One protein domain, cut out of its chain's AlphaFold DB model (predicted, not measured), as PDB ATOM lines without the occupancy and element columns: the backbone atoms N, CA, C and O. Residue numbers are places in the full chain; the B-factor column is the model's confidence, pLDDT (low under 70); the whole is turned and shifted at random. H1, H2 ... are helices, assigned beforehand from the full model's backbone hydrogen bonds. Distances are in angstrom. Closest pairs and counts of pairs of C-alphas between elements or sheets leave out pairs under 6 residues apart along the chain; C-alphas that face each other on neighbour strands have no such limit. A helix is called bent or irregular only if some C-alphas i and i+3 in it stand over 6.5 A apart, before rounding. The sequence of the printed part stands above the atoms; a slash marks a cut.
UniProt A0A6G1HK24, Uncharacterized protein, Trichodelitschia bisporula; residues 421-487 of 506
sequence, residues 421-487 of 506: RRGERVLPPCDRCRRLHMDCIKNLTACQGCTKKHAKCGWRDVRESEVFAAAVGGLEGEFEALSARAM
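AT A GLANCE: This is residues 421 to 487 of the 506 residues of an uncharacterized protein of Trichodelitschia bisporula (UniProt A0A6G1HK24). The model is a small head of wound loops with two short helices, H1 and H2, from which one long, straight helix, H3, slants off as an arm. The arm makes much of the length, and its residues 475 to 487 stick out free of the rest. The printed part has 67 residues, with three named helices in the order H1, H2, H3 and no named strand, and its class is all helix. The whole is only just loose, close to compact, with a radius of gyration of the C-alphas of 13.5 A, and it is elongated, spanning 42 by 26 by 19 A.

HOW THE PARTS SIT: From Arg 421 the backbone runs through residues 421 to 430 with no named element and enters H1, residues 431 to 435. A long link of 12 residues, 436 to 447, leads to H2, residues 448 to 452. H1 and H2 only just touch, with 3 pairs of C-alphas within 8 A; their closest C-alphas are those of Cys 433 and Gly 449, 6.9 A apart. Their centres are 11.5 A apart. A second long link, of 11 residues, leads from H2 to H3, residues 464 to 487. H3 touches no helix: it is apart from H1 and apart from H2. In H1 and H2 every O i to N i+4 pair is within hydrogen-bond range, and in H3 18 of 20 are.

IN THESE COORDINATES: The printed part begins with C-alpha 421 at (124.942, 137.646, 181.115). H1 runs from Asp 431, with its C-alpha at (132.435, 138.671, 199.736), to Arg 435, and H2 from Gln 448 to Lys 452; each measures 6.1 A from first to last C-alpha. H3, the longest helix with 24 residues, runs from Glu 464, C-alpha at (119.114, 142.509, 202.643), to Met 487, C-alpha at (116.052, 157.419, 170.559), a length of 35.5 A. No helix is bent or irregular.

THE WHOLE: The two C-alphas farthest apart are those of His 454 and Met 487, at 42.6 A, while the first and last printed C-alphas are 24.1 A apart. Without residues 475 to 487, which stand free, the body has 54 residues, spans 29 by 23 by 17 A and has a radius of gyration of 10.6 A. The printed part has no cut, and both links between helices are long. The mean pLDDT of the printed part is 75.5; it is 92 in H1, 92 in H2 and 50 in H3. Residue 465 and residues 468 to 487 are under 70, where the model's confidence is low.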
ATOM      1  N   ARG A 421     124.098 137.980 182.270       88.88
ATOM      2  CA  ARG A 421     124.942 137.646 181.115       88.88
ATOM      3  C   ARG A 421     126.418 137.746 181.480       88.88
ATOM      4  O   ARG A 421     126.843 138.461 182.389       88.88
ATOM      5  N   ARG A 422     127.250 137.029 180.723       90.81
ATOM      6  CA  ARG A 422     128.706 137.147 180.833       90.81
ATOM      7  C   ARG A 422     129.129 138.600 180.597       90.81
ATOM      8  O   ARG A 422     128.820 139.161 179.554       90.81
ATOM      9  N   GLY A 423     129.897 139.162 181.528       86.94
ATOM     10  CA  GLY A 423     130.370 140.546 181.465       86.94
ATOM     11  C   GLY A 423     129.534 141.545 182.269       86.94
ATOM     12  O   GLY A 423     129.979 142.674 182.443       86.94
ATOM     13  N   GLU A 424     128.386 141.145 182.817       88.62
ATOM     14  CA  GLU A 424     127.558 142.021 183.655       88.62
ATOM     15  C   GLU A 424     128.061 142.079 185.105       88.62
ATOM     16  O   GLU A 424     128.650 141.121 185.623       88.62
ATOM     17  N   ARG A 425     127.847 143.215 185.783       90.88
ATOM     18  CA  ARG A 425     128.226 143.367 187.195       90.88
ATOM     19  C   ARG A 425     127.282 142.558 188.081       90.88
ATOM     20  O   ARG A 425     126.068 142.697 188.023       90.88
ATOM     21  N   VAL A 426     127.865 141.750 188.955       90.50
ATOM     22  CA  VAL A 426     127.164 141.051 190.027       90.50
ATOM     23  C   VAL A 426     126.972 142.031 191.177       90.50
ATOM     24  O   VAL A 426     127.945 142.431 191.823       90.50
ATOM     25  N   LEU A 427     125.719 142.404 191.423       86.56
ATOM     26  CA  LEU A 427     125.322 143.292 192.507       86.56
ATOM     27  C   LEU A 427     124.356 142.566 193.454       86.56
ATOM     28  O   LEU A 427     123.357 142.018 192.980       86.56
ATOM     29  N   PRO A 428     124.612 142.591 194.773       87.94
ATOM     30  CA  PRO A 428     125.843 143.041 195.434       87.94
ATOM     31  C   PRO A 428     127.073 142.161 195.101       87.94
ATOM     32  O   PRO A 428     126.931 140.968 194.803       87.94
ATOM     33  N   PRO A 429     128.304 142.716 195.152       91.94
ATOM     34  CA  PRO A 429     129.516 141.957 194.855       91.94
ATOM     35  C   PRO A 429     129.714 140.831 195.873       91.94
ATOM     36  O   PRO A 429     129.421 140.998 197.057       91.94
ATOM     37  N   CYS A 430     130.273 139.703 195.426       93.25
ATOM     38  CA  CYS A 430     130.589 138.590 196.326       93.25
ATOM     39  C   CYS A 430     131.622 138.998 197.396       93.25
ATOM     40  O   CYS A 430     132.470 139.858 197.140       93.25
ATOM     41  N   ASP A 431     131.621 138.331 198.554       92.44
ATOM     42  CA  ASP A 431     132.435 138.671 199.736       92.44
ATOM     43  C   ASP A 431     133.928 138.847 199.407       92.44
ATOM     44  O   ASP A 431     134.626 139.698 199.959       92.44
ATOM     45  N   ARG A 432     134.455 138.040 198.475       90.25
ATOM     46  CA  ARG A 432     135.857 138.138 198.052       90.25
ATOM     47  C   ARG A 432     136.127 139.409 197.251       90.25
ATOM     48  O   ARG A 432     137.099 140.097 197.546       90.25
ATOM     49  N   CYS A 433     135.307 139.698 196.244       93.06
ATOM     50  CA  CYS A 433     135.440 140.917 195.443       93.06
ATOM     51  C   CYS A 433     135.200 142.163 196.298       93.06
ATOM     52  O   CYS A 433     135.931 143.136 196.157       93.06
ATOM     53  N   ARG A 434     134.262 142.080 197.250       92.50
ATOM     54  CA  ARG A 434     134.006 143.107 198.259       92.50
ATOM     55  C   ARG A 434     135.249 143.388 199.100       92.50
ATOM     56  O   ARG A 434     135.717 144.511 199.098       92.50
ATOM     57  N   ARG A 435     135.854 142.383 199.746       92.50
ATOM     58  CA  ARG A 435     137.060 142.588 200.581       92.50
ATOM     59  C   ARG A 435     138.286 143.069 199.810       92.50
ATOM     60  O   ARG A 435     139.153 143.712 200.384       92.50
ATOM     61  N   LEU A 436     138.385 142.712 198.533       89.38
ATOM     62  CA  LEU A 436     139.490 143.131 197.673       89.38
ATOM     63  C   LEU A 436     139.214 144.458 196.954       89.38
ATOM     64  O   LEU A 436     140.059 144.881 196.173       89.38
ATOM     65  N   HIS A 437     138.049 145.075 197.186       87.56
ATOM     66  CA  HIS A 437     137.580 146.275 196.487       87.56
ATOM     67  C   HIS A 437     137.773 146.180 194.964       87.56
ATOM     68  O   HIS A 437     138.282 147.094 194.321       87.56
ATOM     69  N   MET A 438     137.395 145.038 194.386       85.56
ATOM     70  CA  MET A 438     137.471 144.790 192.947       85.56
ATOM     71  C   MET A 438     136.088 144.596 192.341       85.56
ATOM     72  O   MET A 438     135.184 144.050 192.978       85.56
ATOM     73  N   ASP A 439     135.969 144.938 191.060       90.00
ATOM     74  CA  ASP A 439     134.750 144.723 190.290       90.00
ATOM     75  C   ASP A 439     134.360 143.238 190.233       90.00
ATOM     76  O   ASP A 439     135.122 142.362 189.806       90.00
ATOM     77  N   CYS A 440     133.131 142.947 190.666       94.00
ATOM     78  CA  CYS A 440     132.566 141.606 190.630       94.00
ATOM     79  C   CYS A 440     131.779 141.423 189.330       94.00
ATOM     80  O   CYS A 440     130.610 141.775 189.266       94.00
ATOM     81  N   ILE A 441     132.412 140.880 188.290       93.50
ATOM     82  CA  ILE A 441     131.798 140.725 186.956       93.50
ATOM     83  C   ILE A 441     131.486 139.254 186.664       93.50
ATOM     84  O   ILE A 441     132.355 138.399 186.851       93.50
ATOM     85  N   LYS A 442     130.269 138.937 186.206       93.19
ATOM     86  CA  LYS A 442     129.819 137.582 185.845       93.19
ATOM     87  C   LYS A 442     130.683 137.016 184.720       93.19
ATOM     88  O   LYS A 442     130.960 137.688 183.729       93.19
ATOM     89  N   ASN A 443     131.094 135.755 184.853       88.31
ATOM     90  CA  ASN A 443     131.794 135.037 183.789       88.31
ATOM     91  C   ASN A 443     131.056 133.750 183.397       88.31
ATOM     92  O   ASN A 443     130.524 133.664 182.299       88.31
ATOM     93  N   LEU A 444     131.023 132.775 184.305       86.31
ATOM     94  CA  LEU A 444     130.301 131.502 184.166       86.31
ATOM     95  C   LEU A 444     129.537 131.266 185.477       86.31
ATOM     96  O   LEU A 444     128.907 132.185 185.984       86.31
ATOM     97  N   THR A 445     129.670 130.106 186.116       86.69
ATOM     98  CA  THR A 445     129.110 129.816 187.451       86.69
ATOM     99  C   THR A 445     129.760 130.617 188.595       86.69
ATOM    100  O   THR A 445     129.421 130.429 189.759       86.69
ATOM    101  N   ALA A 446     130.704 131.514 188.288       90.88
ATOM    102  CA  ALA A 446     131.353 132.426 189.225       90.88
ATOM    103  C   ALA A 446     131.758 133.741 188.531       90.88
ATOM    104  O   ALA A 446     131.757 133.848 187.296       90.88
ATOM    105  N   CYS A 447     132.149 134.743 189.323       94.56
ATOM    106  CA  CYS A 447     132.675 136.003 188.802       94.56
ATOM    107  C   CYS A 447     134.101 135.849 188.241       94.56
ATOM    108  O   CYS A 447     134.833 134.911 188.576       94.56
ATOM    109  N   GLN A 448     134.530 136.787 187.398       93.25
ATOM    110  CA  GLN A 448     135.833 136.768 186.734       93.25
ATOM    111  C   GLN A 448     137.001 136.782 187.732       93.25
ATOM    112  O   GLN A 448     137.966 136.036 187.553       93.25
ATOM    113  N   GLY A 449     136.903 137.580 188.801       91.69
ATOM    114  CA  GLY A 449     137.926 137.658 189.848       91.69
ATOM    115  C   GLY A 449     138.103 136.333 190.592       91.69
ATOM    116  O   GLY A 449     139.222 135.843 190.749       91.69
ATOM    117  N   CYS A 450     136.992 135.705 190.983       93.56
ATOM    118  CA  CYS A 450     137.005 134.408 191.655       93.56
ATOM    119  C   CYS A 450     137.437 133.272 190.716       93.56
ATOM    120  O   CYS A 450     138.243 132.439 191.124       93.56
ATOM    121  N   THR A 451     137.011 133.289 189.447       91.62
ATOM    122  CA  THR A 451     137.402 132.282 188.441       91.62
ATOM    123  C   THR A 451     138.917 132.285 188.206       91.62
ATOM    124  O   THR A 451     139.550 131.236 188.295       91.62
ATOM    125  N   LYS A 452     139.531 133.463 187.994       89.88
ATOM    126  CA  LYS A 452     140.986 133.601 187.756       89.88
ATOM    127  C   LYS A 452     141.850 133.129 188.929       89.88
ATOM    128  O   LYS A 452     143.020 132.814 188.748       89.88
ATOM    129  N   LYS A 453     141.299 133.129 190.143       88.31
ATOM    130  CA  LYS A 453     141.996 132.741 191.377       88.31
ATOM    131  C   LYS A 453     141.487 131.408 191.939       88.31
ATOM    132  O   LYS A 453     141.693 131.163 193.126       88.31
ATOM    133  N   HIS A 454     140.796 130.610 191.116       89.19
ATOM    134  CA  HIS A 454     140.209 129.309 191.463       89.19
ATOM    135  C   HIS A 454     139.448 129.303 192.801       89.19
ATOM    136  O   HIS A 454     139.572 128.382 193.604       89.19
ATOM    137  N   ALA A 455     138.655 130.346 193.058       90.00
ATOM    138  CA  ALA A 455     137.815 130.442 194.246       90.00
ATOM    139  C   ALA A 455     136.335 130.497 193.905       90.00
ATOM    140  O   ALA A 455     135.935 130.822 192.789       90.00
ATOM    141  N   LYS A 456     135.519 130.217 194.920       88.69
ATOM    142  CA  LYS A 456     134.064 130.276 194.837       88.69
ATOM    143  C   LYS A 456     133.568 131.657 195.259       88.69
ATOM    144  O   LYS A 456     134.098 132.244 196.203       88.69
ATOM    145  N   CYS A 457     132.546 132.155 194.569       92.00
ATOM    146  CA  CYS A 457     131.776 133.300 195.043       92.00
ATOM    147  C   CYS A 457     130.993 132.905 196.304       92.00
ATOM    148  O   CYS A 457     130.473 131.794 196.395       92.00
ATOM    149  N   GLY A 458     130.951 133.810 197.279       90.56
ATOM    150  CA  GLY A 458     130.159 133.693 198.500       90.56
ATOM    151  C   GLY A 458     129.489 135.027 198.807       90.56
ATOM    152  O   GLY A 458     129.996 136.062 198.371       90.56
ATOM    153  N   TRP A 459     128.355 134.974 199.500       90.06
ATOM    154  CA  TRP A 459     127.546 136.133 199.892       90.06
ATOM    155  C   TRP A 459     127.131 136.022 201.363       90.06
ATOM    156  O   TRP A 459     125.977 136.234 201.721       90.06
ATOM    157  N   ARG A 460     128.079 135.621 202.216       84.94
ATOM    158  CA  ARG A 460     127.860 135.475 203.659       84.94
ATOM    159  C   ARG A 460     127.670 136.821 204.339       84.94
ATOM    160  O   ARG A 460     126.853 136.914 205.246       84.94
ATOM    161  N   ASP A 461     128.395 137.838 203.876       81.19
ATOM    162  CA  ASP A 461     128.420 139.165 204.499       81.19
ATOM    163  C   ASP A 461     127.428 140.139 203.839       81.19
ATOM    164  O   ASP A 461     127.402 141.329 204.162       81.19
ATOM    165  N   VAL A 462     126.627 139.649 202.887       81.69
ATOM    166  CA  VAL A 462     125.645 140.443 202.145       81.69
ATOM    167  C   VAL A 462     124.396 140.671 202.984       81.69
ATOM    168  O   VAL A 462     123.824 139.735 203.544       81.69
ATOM    169  N   ARG A 463     123.966 141.933 203.054       78.75
ATOM    170  CA  ARG A 463     122.773 142.359 203.796       78.75
ATOM    171  C   ARG A 463     121.577 142.521 202.859       78.75
ATOM    172  O   ARG A 463     121.741 142.855 201.689       78.75
ATOM    173  N   GLU A 464     120.371 142.365 203.398       70.38
ATOM    174  CA  GLU A 464     119.114 142.509 202.643       70.38
ATOM    175  C   GLU A 464     118.989 143.871 201.951       70.38
ATOM    176  O   GLU A 464     118.569 143.945 200.800       70.38
ATOM    177  N   SER A 465     119.440 144.947 202.602       65.06
ATOM    178  CA  SER A 465     119.436 146.290 202.017       65.06
ATOM    179  C   SER A 465     120.293 146.397 200.750       65.06
ATOM    180  O   SER A 465     119.953 147.152 199.844       65.06
ATOM    181  N   GLU A 466     121.376 145.624 200.642       75.50
ATOM    182  CA  GLU A 466     122.264 145.622 199.472       75.50
ATOM    183  C   GLU A 466     121.688 144.797 198.317       75.50
ATOM    184  O   GLU A 466     121.859 145.147 197.149       75.50
ATOM    185  N   VAL A 467     120.985 143.710 198.645       72.88
ATOM    186  CA  VAL A 467     120.235 142.895 197.680       72.88
ATOM    187  C   VAL A 467     119.090 143.712 197.077       72.88
ATOM    188  O   VAL A 467     118.928 143.741 195.852       72.88
ATOM    189  N   PHE A 468     118.370 144.443 197.933       60.03
ATOM    190  CA  PHE A 468     117.285 145.342 197.553       60.03
ATOM    191  C   PHE A 468     117.785 146.535 196.727       60.03
ATOM    192  O   PHE A 468     117.265 146.793 195.643       60.03
ATOM    193  N   ALA A 469     118.857 147.210 197.156       57.19
ATOM    194  CA  ALA A 469     119.459 148.312 196.399       57.19
ATOM    195  C   ALA A 469     119.917 147.871 194.999       57.19
ATOM    196  O   ALA A 469     119.714 148.583 194.017       57.19
ATOM    197  N   ALA A 470     120.472 146.663 194.879       58.59
ATOM    198  CA  ALA A 470     120.846 146.103 193.589       58.59
ATOM    199  C   ALA A 470     119.630 145.779 192.708       58.59
ATOM    200  O   ALA A 470     119.734 145.841 191.485       58.59
ATOM    201  N   ALA A 471     118.497 145.356 193.281       56.69
ATOM    202  CA  ALA A 471     117.266 145.111 192.521       56.69
ATOM    203  C   ALA A 471     116.694 146.422 191.960       56.69
ATOM    204  O   ALA A 471     116.329 146.473 190.792       56.69
ATOM    205  N   VAL A 472     116.730 147.501 192.750       48.69
ATOM    206  CA  VAL A 472     116.313 148.847 192.325       48.69
ATOM    207  C   VAL A 472     117.249 149.426 191.255       48.69
ATOM    208  O   VAL A 472     116.766 149.962 190.261       48.69
ATOM    209  N   GLY A 473     118.568 149.256 191.397       44.06
ATOM    210  CA  GLY A 473     119.551 149.728 190.408       44.06
ATOM    211  C   GLY A 473     119.542 148.955 189.079       44.06
ATOM    212  O   GLY A 473     119.949 149.489 188.052       44.06
ATOM    213  N   GLY A 474     119.044 147.712 189.058       42.69
ATOM    214  CA  GLY A 474     118.850 146.951 187.815       42.69
ATOM    215  C   GLY A 474     117.770 147.554 186.909       42.69
ATOM    216  O   GLY A 474     117.920 147.554 185.689       42.69
ATOM    217  N   LEU A 475     116.732 148.141 187.511       42.47
ATOM    218  CA  LEU A 475     115.631 148.799 186.802       42.47
ATOM    219  C   LEU A 475     116.081 150.118 186.156       42.47
ATOM    220  O   LEU A 475     115.569 150.487 185.105       42.47
ATOM    221  N   GLU A 476     117.061 150.806 186.747       38.81
ATOM    222  CA  GLU A 476     117.654 152.038 186.204       38.81
ATOM    223  C   GLU A 476     118.486 151.762 184.939       38.81
ATOM    224  O   GLU A 476     118.378 152.494 183.958       38.81
ATOM    225  N   GLY A 477     119.250 150.662 184.911       36.06
ATOM    226  CA  GLY A 477     120.032 150.265 183.732       36.06
ATOM    227  C   GLY A 477     119.175 149.745 182.572       36.06
ATOM    228  O   GLY A 477     119.478 149.999 181.406       36.06
ATOM    229  N   GLU A 478     118.075 149.051 182.876       41.94
ATOM    230  CA  GLU A 478     117.106 148.625 181.862       41.94
ATOM    231  C   GLU A 478     116.310 149.824 181.308       41.94
ATOM    232  O   GLU A 478     116.060 149.896 180.105       41.94
ATOM    233  N   PHE A 479     116.012 150.813 182.158       43.66
ATOM    234  CA  PHE A 479     115.392 152.097 181.812       43.66
ATOM    235  C   PHE A 479     116.274 152.966 180.898       43.66
ATOM    236  O   PHE A 479     115.791 153.478 179.888       43.66
ATOM    237  N   GLU A 480     117.574 153.076 181.183       39.19
ATOM    238  CA  GLU A 480     118.521 153.827 180.346       39.19
ATOM    239  C   GLU A 480     118.751 153.134 178.989       39.19
ATOM    240  O   GLU A 480     118.774 153.785 177.943       39.19
ATOM    241  N   ALA A 481     118.797 151.797 178.972       42.09
ATOM    242  CA  ALA A 481     118.882 151.015 177.739       42.09
ATOM    243  C   ALA A 481     117.600 151.093 176.886       42.09
ATOM    244  O   ALA A 481     117.681 151.119 175.658       42.09
ATOM    245  N   LEU A 482     116.414 151.132 177.503       46.50
ATOM    246  CA  LEU A 482     115.135 151.312 176.802       46.50
ATOM    247  C   LEU A 482     114.988 152.732 176.243       46.50
ATOM    248  O   LEU A 482     114.562 152.882 175.099       46.50
ATOM    249  N   SER A 483     115.415 153.745 177.001       42.78
ATOM    250  CA  SER A 483     115.473 155.143 176.559       42.78
ATOM    251  C   SER A 483     116.424 155.324 175.366       42.78
ATOM    252  O   SER A 483     116.033 155.849 174.323       42.78
ATOM    253  N   ALA A 484     117.635 154.761 175.443       43.12
ATOM    254  CA  ALA A 484     118.602 154.796 174.344       43.12
ATOM    255  C   ALA A 484     118.101 154.062 173.084       43.12
ATOM    256  O   ALA A 484     118.343 154.503 171.960       43.12
ATOM    257  N   ARG A 485     117.367 152.953 173.249       49.16
ATOM    258  CA  ARG A 485     116.759 152.215 172.127       49.16
ATOM    259  C   ARG A 485     115.600 152.976 171.489       49.16
ATOM    260  O   ARG A 485     115.449 152.884 170.278       49.16
ATOM    261  N   ALA A 486     114.815 153.722 172.266       41.31
ATOM    262  CA  ALA A 486     113.745 154.566 171.739       41.31
ATOM    263  C   ALA A 486     114.302 155.719 170.887       41.31
ATOM    264  O   ALA A 486     113.810 155.950 169.787       41.31
ATOM    265  N   MET A 487     115.393 156.354 171.327       45.78
ATOM    266  CA  MET A 487     116.052 157.419 170.559       45.78
ATOM    267  C   MET A 487     116.763 156.914 169.293       45.78
ATOM    268  O   MET A 487     116.866 157.637 168.306       45.78
TER     269      MET A 487